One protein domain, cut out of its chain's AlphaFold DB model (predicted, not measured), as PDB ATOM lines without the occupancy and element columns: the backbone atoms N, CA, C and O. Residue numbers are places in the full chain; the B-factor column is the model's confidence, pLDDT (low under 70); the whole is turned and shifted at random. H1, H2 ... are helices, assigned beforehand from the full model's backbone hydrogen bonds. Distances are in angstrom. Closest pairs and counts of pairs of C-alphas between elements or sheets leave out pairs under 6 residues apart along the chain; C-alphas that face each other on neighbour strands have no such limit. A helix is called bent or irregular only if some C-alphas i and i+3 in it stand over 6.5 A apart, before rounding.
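AT A GLANCE: This is residues 2 to 76 of the 77 residues of the protein "DUF1232 domain-containing protein" of Desulfotomaculum ruminis (strain ATCC 23193 / DSM 2154 / NCIMB 8452 / DL) (UniProt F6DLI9). One long helix, H3, makes most of the length of a rod-like model; H2 packs on it slantwise as the other arm of a helical hairpin, and H1 is set across H3 nearer its last residue, meeting it with residues 8 to 12. The loop between H2 and H3 lengthens the rod at the other end, where residues 40 to 46 stick out. The printed part has 75 residues, with three named helices in the order H1, H2, H3 and no named strand; the class is all helix, with 53 residues in the helices. The whole is loose, with a radius of gyration of the C-alphas of 14.9 A, and its C-alphas span 51 by 20 by 19 A.

HOW THE PARTS SIT: The longest helix is H3, residues 49 to 74. H2, residues 19 to 33, touches H3, and the closest C-alphas, those of Cys 28 and Gly 58, are 5.6 A apart. H3 touches H2 with residues 54 to 65 alone. H2 and H3 run opposite ways at a steep tilt of 39 degrees and form a helical hairpin. H1, residues 2 to 13, touches H3 with its residues 8 to 12 alone, and H3 meets it with residues 65 to 69 alone. The closest C-alphas of H1 and H3, those of Ala 11 and His 69, are 5.2 A apart. The lines of H1 and H3 are about perpendicular, at 84 degrees. H1 and H2 are close but not clearly touching, with the C-alphas of Leu 12 and Lys 22 closest at 6.0 A. They run opposite ways at a steep tilt of 54 degrees. In H1, H2 and H3 every O i to N i+4 pair is within hydrogen-bond range.

IN THESE COORDINATES: H3 runs 37.5 A from C-alpha 49 at (4.137, 30.218, -11.459) to C-alpha 74 at (10.796, 7.393, -40.396). H2 is 20.9 A long from C-alpha 19 to C-alpha 33. H1 is 16.7 A long and begins with C-alpha 2 at (-10.277, 13.162, -34.465). No helix is bent or irregular.

THE WHOLE: The two C-alphas farthest apart, those of Pro 44 and Lys 76, are 51.1 A apart. The printed part has no cut. The link from H1 to H2 is tight, with 5 residues, and the link from H2 to H3 is long, with 15 residues, 34 to 48. Residues 40 to 46 of that link stand free. The mean pLDDT of the printed part is 81.5, and residues 35 to 48 and residue 76 are under 70.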
ATOM      1  N   LEU A   2     -10.448  14.531 -34.987       85.56
ATOM      2  CA  LEU A   2     -10.277  13.162 -34.465       85.56
ATOM      3  C   LEU A   2      -8.985  12.432 -34.899       85.56
ATOM      4  O   LEU A   2      -8.380  11.721 -34.105       85.56
ATOM      5  N   LYS A   3      -8.504  12.655 -36.131       87.69
ATOM      6  CA  LYS A   3      -7.250  12.050 -36.629       87.69
ATOM      7  C   LYS A   3      -6.011  12.480 -35.831       87.69
ATOM      8  O   LYS A   3      -5.110  11.677 -35.634       87.69
ATOM      9  N   LYS A   4      -5.969  13.735 -35.359       85.56
ATOM     10  CA  LYS A   4      -4.852  14.249 -34.545       85.56
ATOM     11  C   LYS A   4      -4.834  13.591 -33.166       85.56
ATOM     12  O   LYS A   4      -3.771  13.228 -32.681       85.56
ATOM     13  N   PHE A   5      -6.017  13.399 -32.585       86.94
ATOM     14  CA  PHE A   5      -6.182  12.692 -31.318       86.94
ATOM     15  C   PHE A   5      -5.727  11.234 -31.432       86.94
ATOM     16  O   PHE A   5      -4.887  10.787 -30.661       86.94
ATOM     17  N   TRP A   6      -6.179  10.522 -32.466       89.75
ATOM     18  CA  TRP A   6      -5.730   9.153 -32.725       89.75
ATOM     19  C   TRP A   6      -4.219   9.041 -32.919       89.75
ATOM     20  O   TRP A   6      -3.603   8.121 -32.395       89.75
ATOM     21  N   PHE A   7      -3.610   9.992 -33.624       90.25
ATOM     22  CA  PHE A   7      -2.161  10.027 -33.805       90.25
ATOM     23  C   PHE A   7      -1.410  10.209 -32.478       90.25
ATOM     24  O   PHE A   7      -0.363   9.605 -32.257       90.25
ATOM     25  N   PHE A   8      -1.961  11.005 -31.564       89.62
ATOM     26  CA  PHE A   8      -1.407  11.168 -30.225       89.62
ATOM     27  C   PHE A   8      -1.513   9.880 -29.394       89.62
ATOM     28  O   PHE A   8      -0.535   9.470 -28.771       89.62
ATOM     29  N   ILE A   9      -2.651   9.183 -29.455       90.69
ATOM     30  CA  ILE A   9      -2.811   7.865 -28.821       90.69
ATOM     31  C   ILE A   9      -1.820   6.850 -29.409       90.69
ATOM     32  O   ILE A   9      -1.162   6.127 -28.665       90.69
ATOM     33  N   GLN A  10      -1.631   6.839 -30.730       91.88
ATOM     34  CA  GLN A  10      -0.621   5.998 -31.378       91.88
ATOM     35  C   GLN A  10       0.797   6.319 -30.887       91.88
ATOM     36  O   GLN A  10       1.579   5.399 -30.653       91.88
ATOM     37  N   ALA A  11       1.123   7.595 -30.677       91.12
ATOM     38  CA  ALA A  11       2.410   8.006 -30.122       91.12
ATOM     39  C   ALA A  11       2.623   7.506 -28.683       91.12
ATOM     40  O   ALA A  11       3.715   7.039 -28.359       91.12
ATOM     41  N   LEU A  12       1.583   7.534 -27.842       90.62
ATOM     42  CA  LEU A  12       1.631   6.990 -26.479       90.62
ATOM     43  C   LEU A  12       1.799   5.462 -26.466       90.62
ATOM     44  O   LEU A  12       2.581   4.924 -25.678       90.62
ATOM     45  N   LEU A  13       1.114   4.756 -27.364       92.00
ATOM     46  CA  LEU A  13       1.158   3.294 -27.440       92.00
ATOM     47  C   LEU A  13       2.403   2.757 -28.162       92.00
ATOM     48  O   LEU A  13       2.738   1.585 -28.012       92.00
ATOM     49  N   ASN A  14       3.125   3.587 -28.919       91.00
ATOM     50  CA  ASN A  14       4.268   3.129 -29.704       91.00
ATOM     51  C   ASN A  14       5.448   2.708 -28.794       91.00
ATOM     52  O   ASN A  14       5.977   3.549 -28.062       91.00
ATOM     53  N   PRO A  15       5.904   1.440 -28.832       89.38
ATOM     54  CA  PRO A  15       6.988   0.944 -27.976       89.38
ATOM     55  C   PRO A  15       8.358   1.567 -28.289       89.38
ATOM     56  O   PRO A  15       9.232   1.565 -27.431       89.38
ATOM     57  N   LEU A  16       8.540   2.133 -29.484       89.94
ATOM     58  CA  LEU A  16       9.769   2.815 -29.905       89.94
ATOM     59  C   LEU A  16       9.888   4.232 -29.327       89.94
ATOM     60  O   LEU A  16      10.953   4.842 -29.400       89.94
ATOM     61  N   VAL A  17       8.802   4.780 -28.776       91.88
ATOM     62  CA  VAL A  17       8.835   6.068 -28.077       91.88
ATOM     63  C   VAL A  17       9.333   5.835 -26.647       91.88
ATOM     64  O   VAL A  17       8.759   4.991 -25.952       91.88
ATOM     65  N   PRO A  18      10.342   6.588 -26.168       92.62
ATOM     66  CA  PRO A  18      10.870   6.437 -24.815       92.62
ATOM     67  C   PRO A  18       9.779   6.504 -23.742       92.62
ATOM     68  O   PRO A  18       9.016   7.472 -23.684       92.62
ATOM     69  N   SER A  19       9.745   5.517 -22.840       91.00
ATOM     70  CA  SER A  19       8.749   5.447 -21.759       91.00
ATOM     71  C   SER A  19       8.764   6.687 -20.866       91.00
ATOM     72  O   SER A  19       7.710   7.138 -20.433       91.00
ATOM     73  N   ARG A  20       9.938   7.307 -20.673       91.31
ATOM     74  CA  ARG A  20      10.085   8.571 -19.935       91.31
ATOM     75  C   ARG A  20       9.149   9.668 -20.453       91.31
ATOM     76  O   ARG A  20       8.478  10.302 -19.650       91.31
ATOM     77  N   LEU A  21       9.060   9.863 -21.772       91.31
ATOM     78  CA  LEU A  21       8.185  10.891 -22.354       91.31
ATOM     79  C   LEU A  21       6.708  10.583 -22.100       91.31
ATOM     80  O   LEU A  21       5.923  11.491 -21.848       91.31
ATOM     81  N   LYS A  22       6.336   9.301 -22.126       90.94
ATOM     82  CA  LYS A  22       4.966   8.858 -21.843       90.94
ATOM     83  C   LYS A  22       4.585   9.153 -20.397       90.94
ATOM     84  O   LYS A  22       3.511   9.697 -20.167       90.94
ATOM     85  N   TYR A  23       5.470   8.844 -19.448       91.06
ATOM     86  CA  TYR A  23       5.246   9.127 -18.030       91.06
ATOM     87  C   TYR A  23       5.177  10.625 -17.739       91.06
ATOM     88  O   TYR A  23       4.311  11.046 -16.985       91.06
ATOM     89  N   GLU A  24       6.032  11.439 -18.360       89.50
ATOM     90  CA  GLU A  24       6.008  12.895 -18.170       89.50
ATOM     91  C   GLU A  24       4.711  13.520 -18.717       89.50
ATOM     92  O   GLU A  24       4.093  14.345 -18.048       89.50
ATOM     93  N   VAL A  25       4.254  13.094 -19.902       89.94
ATOM     94  CA  VAL A  25       2.973  13.544 -20.476       89.94
ATOM     95  C   VAL A  25       1.789  13.056 -19.639       89.94
ATOM     96  O   VAL A  25       0.877  13.834 -19.368       89.94
ATOM     97  N   ALA A  26       1.808  11.798 -19.192       88.12
ATOM     98  CA  ALA A  26       0.781  11.258 -18.305       88.12
ATOM     99  C   ALA A  26       0.744  12.006 -16.965       88.12
ATOM    100  O   ALA A  26      -0.338  12.343 -16.504       88.12
ATOM    101  N   GLY A  27       1.901  12.335 -16.385       86.69
ATOM    102  CA  GLY A  27       2.007  13.131 -15.161       86.69
ATOM    103  C   GLY A  27       1.416  14.530 -15.318       86.69
ATOM    104  O   GLY A  27       0.677  14.972 -14.447       86.69
ATOM    105  N   CYS A  28       1.645  15.190 -16.459       85.00
ATOM    106  CA  CYS A  28       1.011  16.480 -16.752       85.00
ATOM    107  C   CYS A  28      -0.516  16.351 -16.877       85.00
ATOM    108  O   CYS A  28      -1.244  17.180 -16.347       85.00
ATOM    109  N   ILE A  29      -1.021  15.309 -17.549       85.12
ATOM    110  CA  ILE A  29      -2.471  15.065 -17.663       85.12
ATOM    111  C   ILE A  29      -3.082  14.786 -16.287       85.12
ATOM    112  O   ILE A  29      -4.142  15.319 -15.972       85.12
ATOM    113  N   VAL A  30      -2.408  13.975 -15.469       85.06
ATOM    114  CA  VAL A  30      -2.830  13.702 -14.095       85.06
ATOM    115  C   VAL A  30      -2.847  14.992 -13.290       85.06
ATOM    116  O   VAL A  30      -3.843  15.215 -12.631       85.06
ATOM    117  N   TYR A  31      -1.847  15.872 -13.399       75.44
ATOM    118  CA  TYR A  31      -1.869  17.189 -12.747       75.44
ATOM    119  C   TYR A  31      -3.109  18.007 -13.143       75.44
ATOM    120  O   TYR A  31      -3.824  18.477 -12.273       75.44
ATOM    121  N   PHE A  32      -3.430  18.094 -14.439       74.88
ATOM    122  CA  PHE A  32      -4.598  18.851 -14.918       74.88
ATOM    123  C   PHE A  32      -5.962  18.257 -14.520       74.88
ATOM    124  O   PHE A  32      -6.959  18.975 -14.534       74.88
ATOM    125  N   ILE A  33      -6.034  16.951 -14.241       76.50
ATOM    126  CA  ILE A  33      -7.273  16.251 -13.848       76.50
ATOM    127  C   ILE A  33      -7.351  16.066 -12.323       76.50
ATOM    128  O   ILE A  33      -8.433  15.857 -11.773       76.50
ATOM    129  N   SER A  34      -6.208  16.102 -11.644       72.06
ATOM    130  CA  SER A  34      -6.074  15.842 -10.220       72.06
ATOM    131  C   SER A  34      -6.781  16.939  -9.425       72.06
ATOM    132  O   SER A  34      -6.459  18.108  -9.600       72.06
ATOM    133  N   PRO A  35      -7.686  16.582  -8.497       57.59
ATOM    134  CA  PRO A  35      -8.204  17.516  -7.498       57.59
ATOM    135  C   PRO A  35      -7.180  17.801  -6.383       57.59
ATOM    136  O   PRO A  35      -7.483  18.519  -5.436       57.59
ATOM    137  N   ILE A  36      -6.007  17.163  -6.446       56.03
ATOM    138  CA  ILE A  36      -4.899  17.317  -5.508       56.03
ATOM    139  C   ILE A  36      -3.893  18.268  -6.149       56.03
ATOM    140  O   ILE A  36      -3.177  17.864  -7.072       56.03
ATOM    141  N   ASP A  37      -3.826  19.490  -5.629       58.31
ATOM    142  CA  ASP A  37      -2.718  20.399  -5.887       58.31
ATOM    143  C   ASP A  37      -1.468  19.875  -5.173       58.31
ATOM    144  O   ASP A  37      -1.444  19.671  -3.956       58.31
ATOM    145  N   PHE A  38      -0.403  19.632  -5.940       54.97
ATOM    146  CA  PHE A  38       0.903  19.258  -5.379       54.97
ATOM    147  C   PHE A  38       1.507  20.377  -4.519       54.97
ATOM    148  O   PHE A  38       2.401  20.117  -3.712       54.97
ATOM    149  N   ILE A  39       1.021  21.606  -4.693       55.97
ATOM    150  CA  ILE A  39       1.363  22.773  -3.894       55.97
ATOM    151  C   ILE A  39       0.102  23.139  -3.110       55.97
ATOM    152  O   ILE A  39      -0.829  23.693  -3.683       55.97
ATOM    153  N   PRO A  40       0.032  22.812  -1.811       52.84
ATOM    154  CA  PRO A  40      -1.080  23.236  -0.980       52.84
ATOM    155  C   PRO A  40      -1.200  24.762  -1.023       52.84
ATOM    156  O   PRO A  40      -0.184  25.451  -0.909       52.84
ATOM    157  N   ASP A  41      -2.429  25.280  -1.074       54.44
ATOM    158  CA  ASP A  41      -2.798  26.713  -1.061       54.44
ATOM    159  C   ASP A  41      -2.247  27.540   0.133       54.44
ATOM    160  O   ASP A  41      -2.578  28.710   0.317       54.44
ATOM    161  N   PHE A  42      -1.387  26.961   0.973       54.59
ATOM    162  CA  PHE A  42      -0.745  27.591   2.127       54.59
ATOM    163  C   PHE A  42       0.400  28.555   1.782       54.59
ATOM    164  O   PHE A  42       0.889  29.245   2.679       54.59
ATOM    165  N   ILE A  43       0.852  28.615   0.525       58.81
ATOM    166  CA  ILE A  43       1.947  29.499   0.109       58.81
ATOM    167  C   ILE A  43       1.362  30.688  -0.671       58.81
ATOM    168  O   ILE A  43       1.030  30.560  -1.852       58.81
ATOM    169  N   PRO A  44       1.243  31.877  -0.052       49.47
ATOM    170  CA  PRO A  44       0.802  33.058  -0.774       49.47
ATOM    171  C   PRO A  44       1.875  33.391  -1.824       49.47
ATOM    172  O   PRO A  44       3.035  33.572  -1.468       49.47
ATOM    173  N   LEU A  45       1.472  33.466  -3.102       59.03
ATOM    174  CA  LEU A  45       2.253  33.745  -4.332       59.03
ATOM    175  C   LEU A  45       2.735  32.564  -5.209       59.03
ATOM    176  O   LEU A  45       3.157  32.840  -6.334       59.03
ATOM    177  N   SER A  46       2.658  31.288  -4.811       60.16
ATOM    178  CA  SER A  46       3.215  30.196  -5.647       60.16
ATOM    179  C   SER A  46       2.280  29.676  -6.746       60.16
ATOM    180  O   SER A  46       2.776  29.366  -7.828       60.16
ATOM    181  N   GLY A  47       0.964  29.676  -6.510       58.22
ATOM    182  CA  GLY A  47      -0.064  29.008  -7.334       58.22
ATOM    183  C   GLY A  47      -0.323  29.549  -8.750       58.22
ATOM    184  O   GLY A  47      -1.365  29.285  -9.328       58.22
ATOM    185  N   ARG A  48       0.542  30.414  -9.294       64.19
ATOM    186  CA  ARG A  48       0.458  30.886 -10.697       64.19
ATOM    187  C   ARG A  48       1.717  30.594 -11.500       64.19
ATOM    188  O   ARG A  48       1.674  30.546 -12.730       64.19
ATOM    189  N   ALA A  49       2.857  30.485 -10.820       70.75
ATOM    190  CA  ALA A  49       4.137  30.218 -11.459       70.75
ATOM    191  C   ALA A  49       4.309  28.716 -11.725       70.75
ATOM    192  O   ALA A  49       4.841  28.334 -12.765       70.75
ATOM    193  N   ASP A  50       3.822  27.879 -10.816       72.12
ATOM    194  CA  ASP A  50       3.739  26.425 -10.951       72.12
ATOM    195  C   ASP A  50       2.886  25.984 -12.146       72.12
ATOM    196  O   ASP A  50       3.368  25.212 -12.977       72.12
ATOM    197  N   ASP A  51       1.694  26.547 -12.317       74.31
ATOM    198  CA  ASP A  51       0.802  26.242 -13.437       74.31
ATOM    199  C   ASP A  51       1.448  26.560 -14.790       74.31
ATOM    200  O   ASP A  51       1.357  25.775 -15.739       74.31
ATOM    201  N   LEU A  52       2.169  27.682 -14.886       82.25
ATOM    202  CA  LEU A  52       2.928  28.042 -16.088       82.25
ATOM    203  C   LEU A  52       4.065  27.058 -16.358       82.25
ATOM    204  O   LEU A  52       4.296  26.684 -17.512       82.25
ATOM    205  N   VAL A  53       4.772  26.622 -15.315       83.69
ATOM    206  CA  VAL A  53       5.850  25.636 -15.445       83.69
ATOM    207  C   VAL A  53       5.290  24.301 -15.926       83.69
ATOM    208  O   VAL A  53       5.828  23.739 -16.885       83.69
ATOM    209  N   VAL A  54       4.198  23.814 -15.333       83.00
ATOM    210  CA  VAL A  54       3.560  22.553 -15.736       83.00
ATOM    211  C   VAL A  54       3.001  22.651 -17.153       83.00
ATOM    212  O   VAL A  54       3.194  21.730 -17.949       83.00
ATOM    213  N   LEU A  55       2.395  23.779 -17.524       85.31
ATOM    214  CA  LEU A  55       1.882  24.003 -18.874       85.31
ATOM    215  C   LEU A  55       3.005  23.985 -19.919       85.31
ATOM    216  O   LEU A  55       2.939  23.229 -20.893       85.31
ATOM    217  N   LEU A  56       4.048  24.796 -19.726       88.31
ATOM    218  CA  LEU A  56       5.178  24.875 -20.656       88.31
ATOM    219  C   LEU A  56       5.895  23.528 -20.763       88.31
ATOM    220  O   LEU A  56       6.260  23.090 -21.862       88.31
ATOM    221  N   TRP A  57       6.066  22.846 -19.633       88.50
ATOM    222  CA  TRP A  57       6.679  21.531 -19.602       88.50
ATOM    223  C   TRP A  57       5.810  20.496 -20.328       88.50
ATOM    224  O   TRP A  57       6.317  19.805 -21.217       88.50
ATOM    225  N   GLY A  58       4.510  20.439 -20.043       88.50
ATOM    226  CA  GLY A  58       3.564  19.527 -20.685       88.50
ATOM    227  C   GLY A  58       3.489  19.725 -22.198       88.50
ATOM    228  O   GLY A  58       3.576  18.750 -22.951       88.50
ATOM    229  N   VAL A  59       3.444  20.976 -22.668       90.06
ATOM    230  CA  VAL A  59       3.478  21.302 -24.106       90.06
ATOM    231  C   VAL A  59       4.776  20.814 -24.745       90.06
ATOM    232  O   VAL A  59       4.743  20.141 -25.783       90.06
ATOM    233  N   LYS A  60       5.923  21.086 -24.111       93.06
ATOM    234  CA  LYS A  60       7.224  20.628 -24.608       93.06
ATOM    235  C   LYS A  60       7.288  19.100 -24.694       93.06
ATOM    236  O   LYS A  60       7.747  18.574 -25.706       93.06
ATOM    237  N   ARG A  61       6.803  18.372 -23.683       92.88
ATOM    238  CA  ARG A  61       6.821  16.895 -23.705       92.88
ATOM    239  C   ARG A  61       5.815  16.303 -24.675       92.88
ATOM    240  O   ARG A  61       6.143  15.319 -25.331       92.88
ATOM    241  N   GLY A  62       4.658  16.932 -24.857       91.38
ATOM    242  CA  GLY A  62       3.722  16.565 -25.920       91.38
ATOM    243  C   GLY A  62       4.353  16.699 -27.311       91.38
ATOM    244  O   GLY A  62       4.227  15.795 -28.141       91.38
ATOM    245  N   TYR A  63       5.096  17.784 -27.551       93.88
ATOM    246  CA  TYR A  63       5.860  17.966 -28.788       93.88
ATOM    247  C   TYR A  63       6.957  16.904 -28.950       93.88
ATOM    248  O   TYR A  63       7.040  16.267 -30.004       93.88
ATOM    249  N   ASP A  64       7.757  16.671 -27.905       93.75
ATOM    250  CA  ASP A  64       8.844  15.685 -27.912       93.75
ATOM    251  C   ASP A  64       8.307  14.255 -28.152       93.75
ATOM    252  O   ASP A  64       8.902  13.493 -28.916       93.75
ATOM    253  N   LEU A  65       7.137  13.910 -27.598       93.94
ATOM    254  CA  LEU A  65       6.451  12.629 -27.816       93.94
ATOM    255  C   LEU A  65       6.034  12.443 -29.283       93.94
ATOM    256  O   LEU A  65       6.317  11.407 -29.891       93.94
ATOM    257  N   ILE A  66       5.401  13.457 -29.878       93.94
ATOM    258  CA  ILE A  66       4.997  13.435 -31.292       93.94
ATOM    259  C   ILE A  66       6.223  13.357 -32.207       93.94
ATOM    260  O   ILE A  66       6.211  12.627 -33.204       93.94
ATOM    261  N   LYS A  67       7.287  14.097 -31.880       93.75
ATOM    262  CA  LYS A  67       8.548  14.089 -32.625       93.75
ATOM    263  C   LYS A  67       9.214  12.714 -32.572       93.75
ATOM    264  O   LYS A  67       9.550  12.178 -33.628       93.75
ATOM    265  N   ALA A  68       9.333  12.121 -31.384       92.06
ATOM    266  CA  ALA A  68       9.872  10.775 -31.203       92.06
ATOM    267  C   ALA A  68       9.042   9.730 -31.962       92.06
ATOM    268  O   ALA A  68       9.595   8.868 -32.646       92.06
ATOM    269  N   HIS A  69       7.711   9.847 -31.928       92.75
ATOM    270  CA  HIS A  69       6.827   8.972 -32.691       92.75
ATOM    271  C   HIS A  69       7.058   9.094 -34.203       92.75
ATOM    272  O   HIS A  69       7.261   8.082 -34.873       92.75
ATOM    273  N   LYS A  70       7.118  10.316 -34.748       91.81
ATOM    274  CA  LYS A  70       7.438  10.540 -36.170       91.81
ATOM    275  C   LYS A  70       8.805   9.980 -36.555       91.81
ATOM    276  O   LYS A  70       8.921   9.340 -37.597       91.81
ATOM    277  N   GLN A  71       9.820  10.185 -35.718       91.69
ATOM    278  CA  GLN A  71      11.159   9.652 -35.955       91.69
ATOM    279  C   GLN A  71      11.146   8.121 -35.978       91.69
ATOM    280  O   GLN A  71      11.736   7.529 -36.874       91.69
ATOM    281  N   SER A  72      10.395   7.480 -35.079       88.56
ATOM    282  CA  SER A  72      10.243   6.020 -35.072       88.56
ATOM    283  C   SER A  72       9.563   5.464 -36.328       88.56
ATOM    284  O   SER A  72       9.882   4.360 -36.750       88.56
ATOM    285  N   LEU A  73       8.655   6.228 -36.948       89.19
ATOM    286  CA  LEU A  73       8.021   5.859 -38.219       89.19
ATOM    287  C   LEU A  73       8.971   6.062 -39.404       89.19
ATOM    288  O   LEU A  73       8.956   5.269 -40.340       89.19
ATOM    289  N   SER A  74       9.800   7.109 -39.358       86.38
ATOM    290  CA  SER A  74      10.796   7.393 -40.396       86.38
ATOM    291  C   SER A  74      11.954   6.400 -40.382       86.38
ATOM    292  O   SER A  74      12.424   6.027 -41.445       86.38
ATOM    293  N   ASN A  75      12.406   5.973 -39.200       78.38
ATOM    294  CA  ASN A  75      13.542   5.060 -39.037       78.38
ATOM    295  C   ASN A  75      13.180   3.588 -39.317       78.38
ATOM    296  O   ASN A  75      14.031   2.712 -39.222       78.38
ATOM    297  N   LYS A  76      11.895   3.309 -39.582       62.72
ATOM    298  CA  LYS A  76      11.365   1.981 -39.923       62.72
ATOM    299  C   LYS A  76      11.224   1.769 -41.442       62.72
ATOM    300  O   LYS A  76      10.779   0.698 -41.845       62.72
TER     301      LYS A  76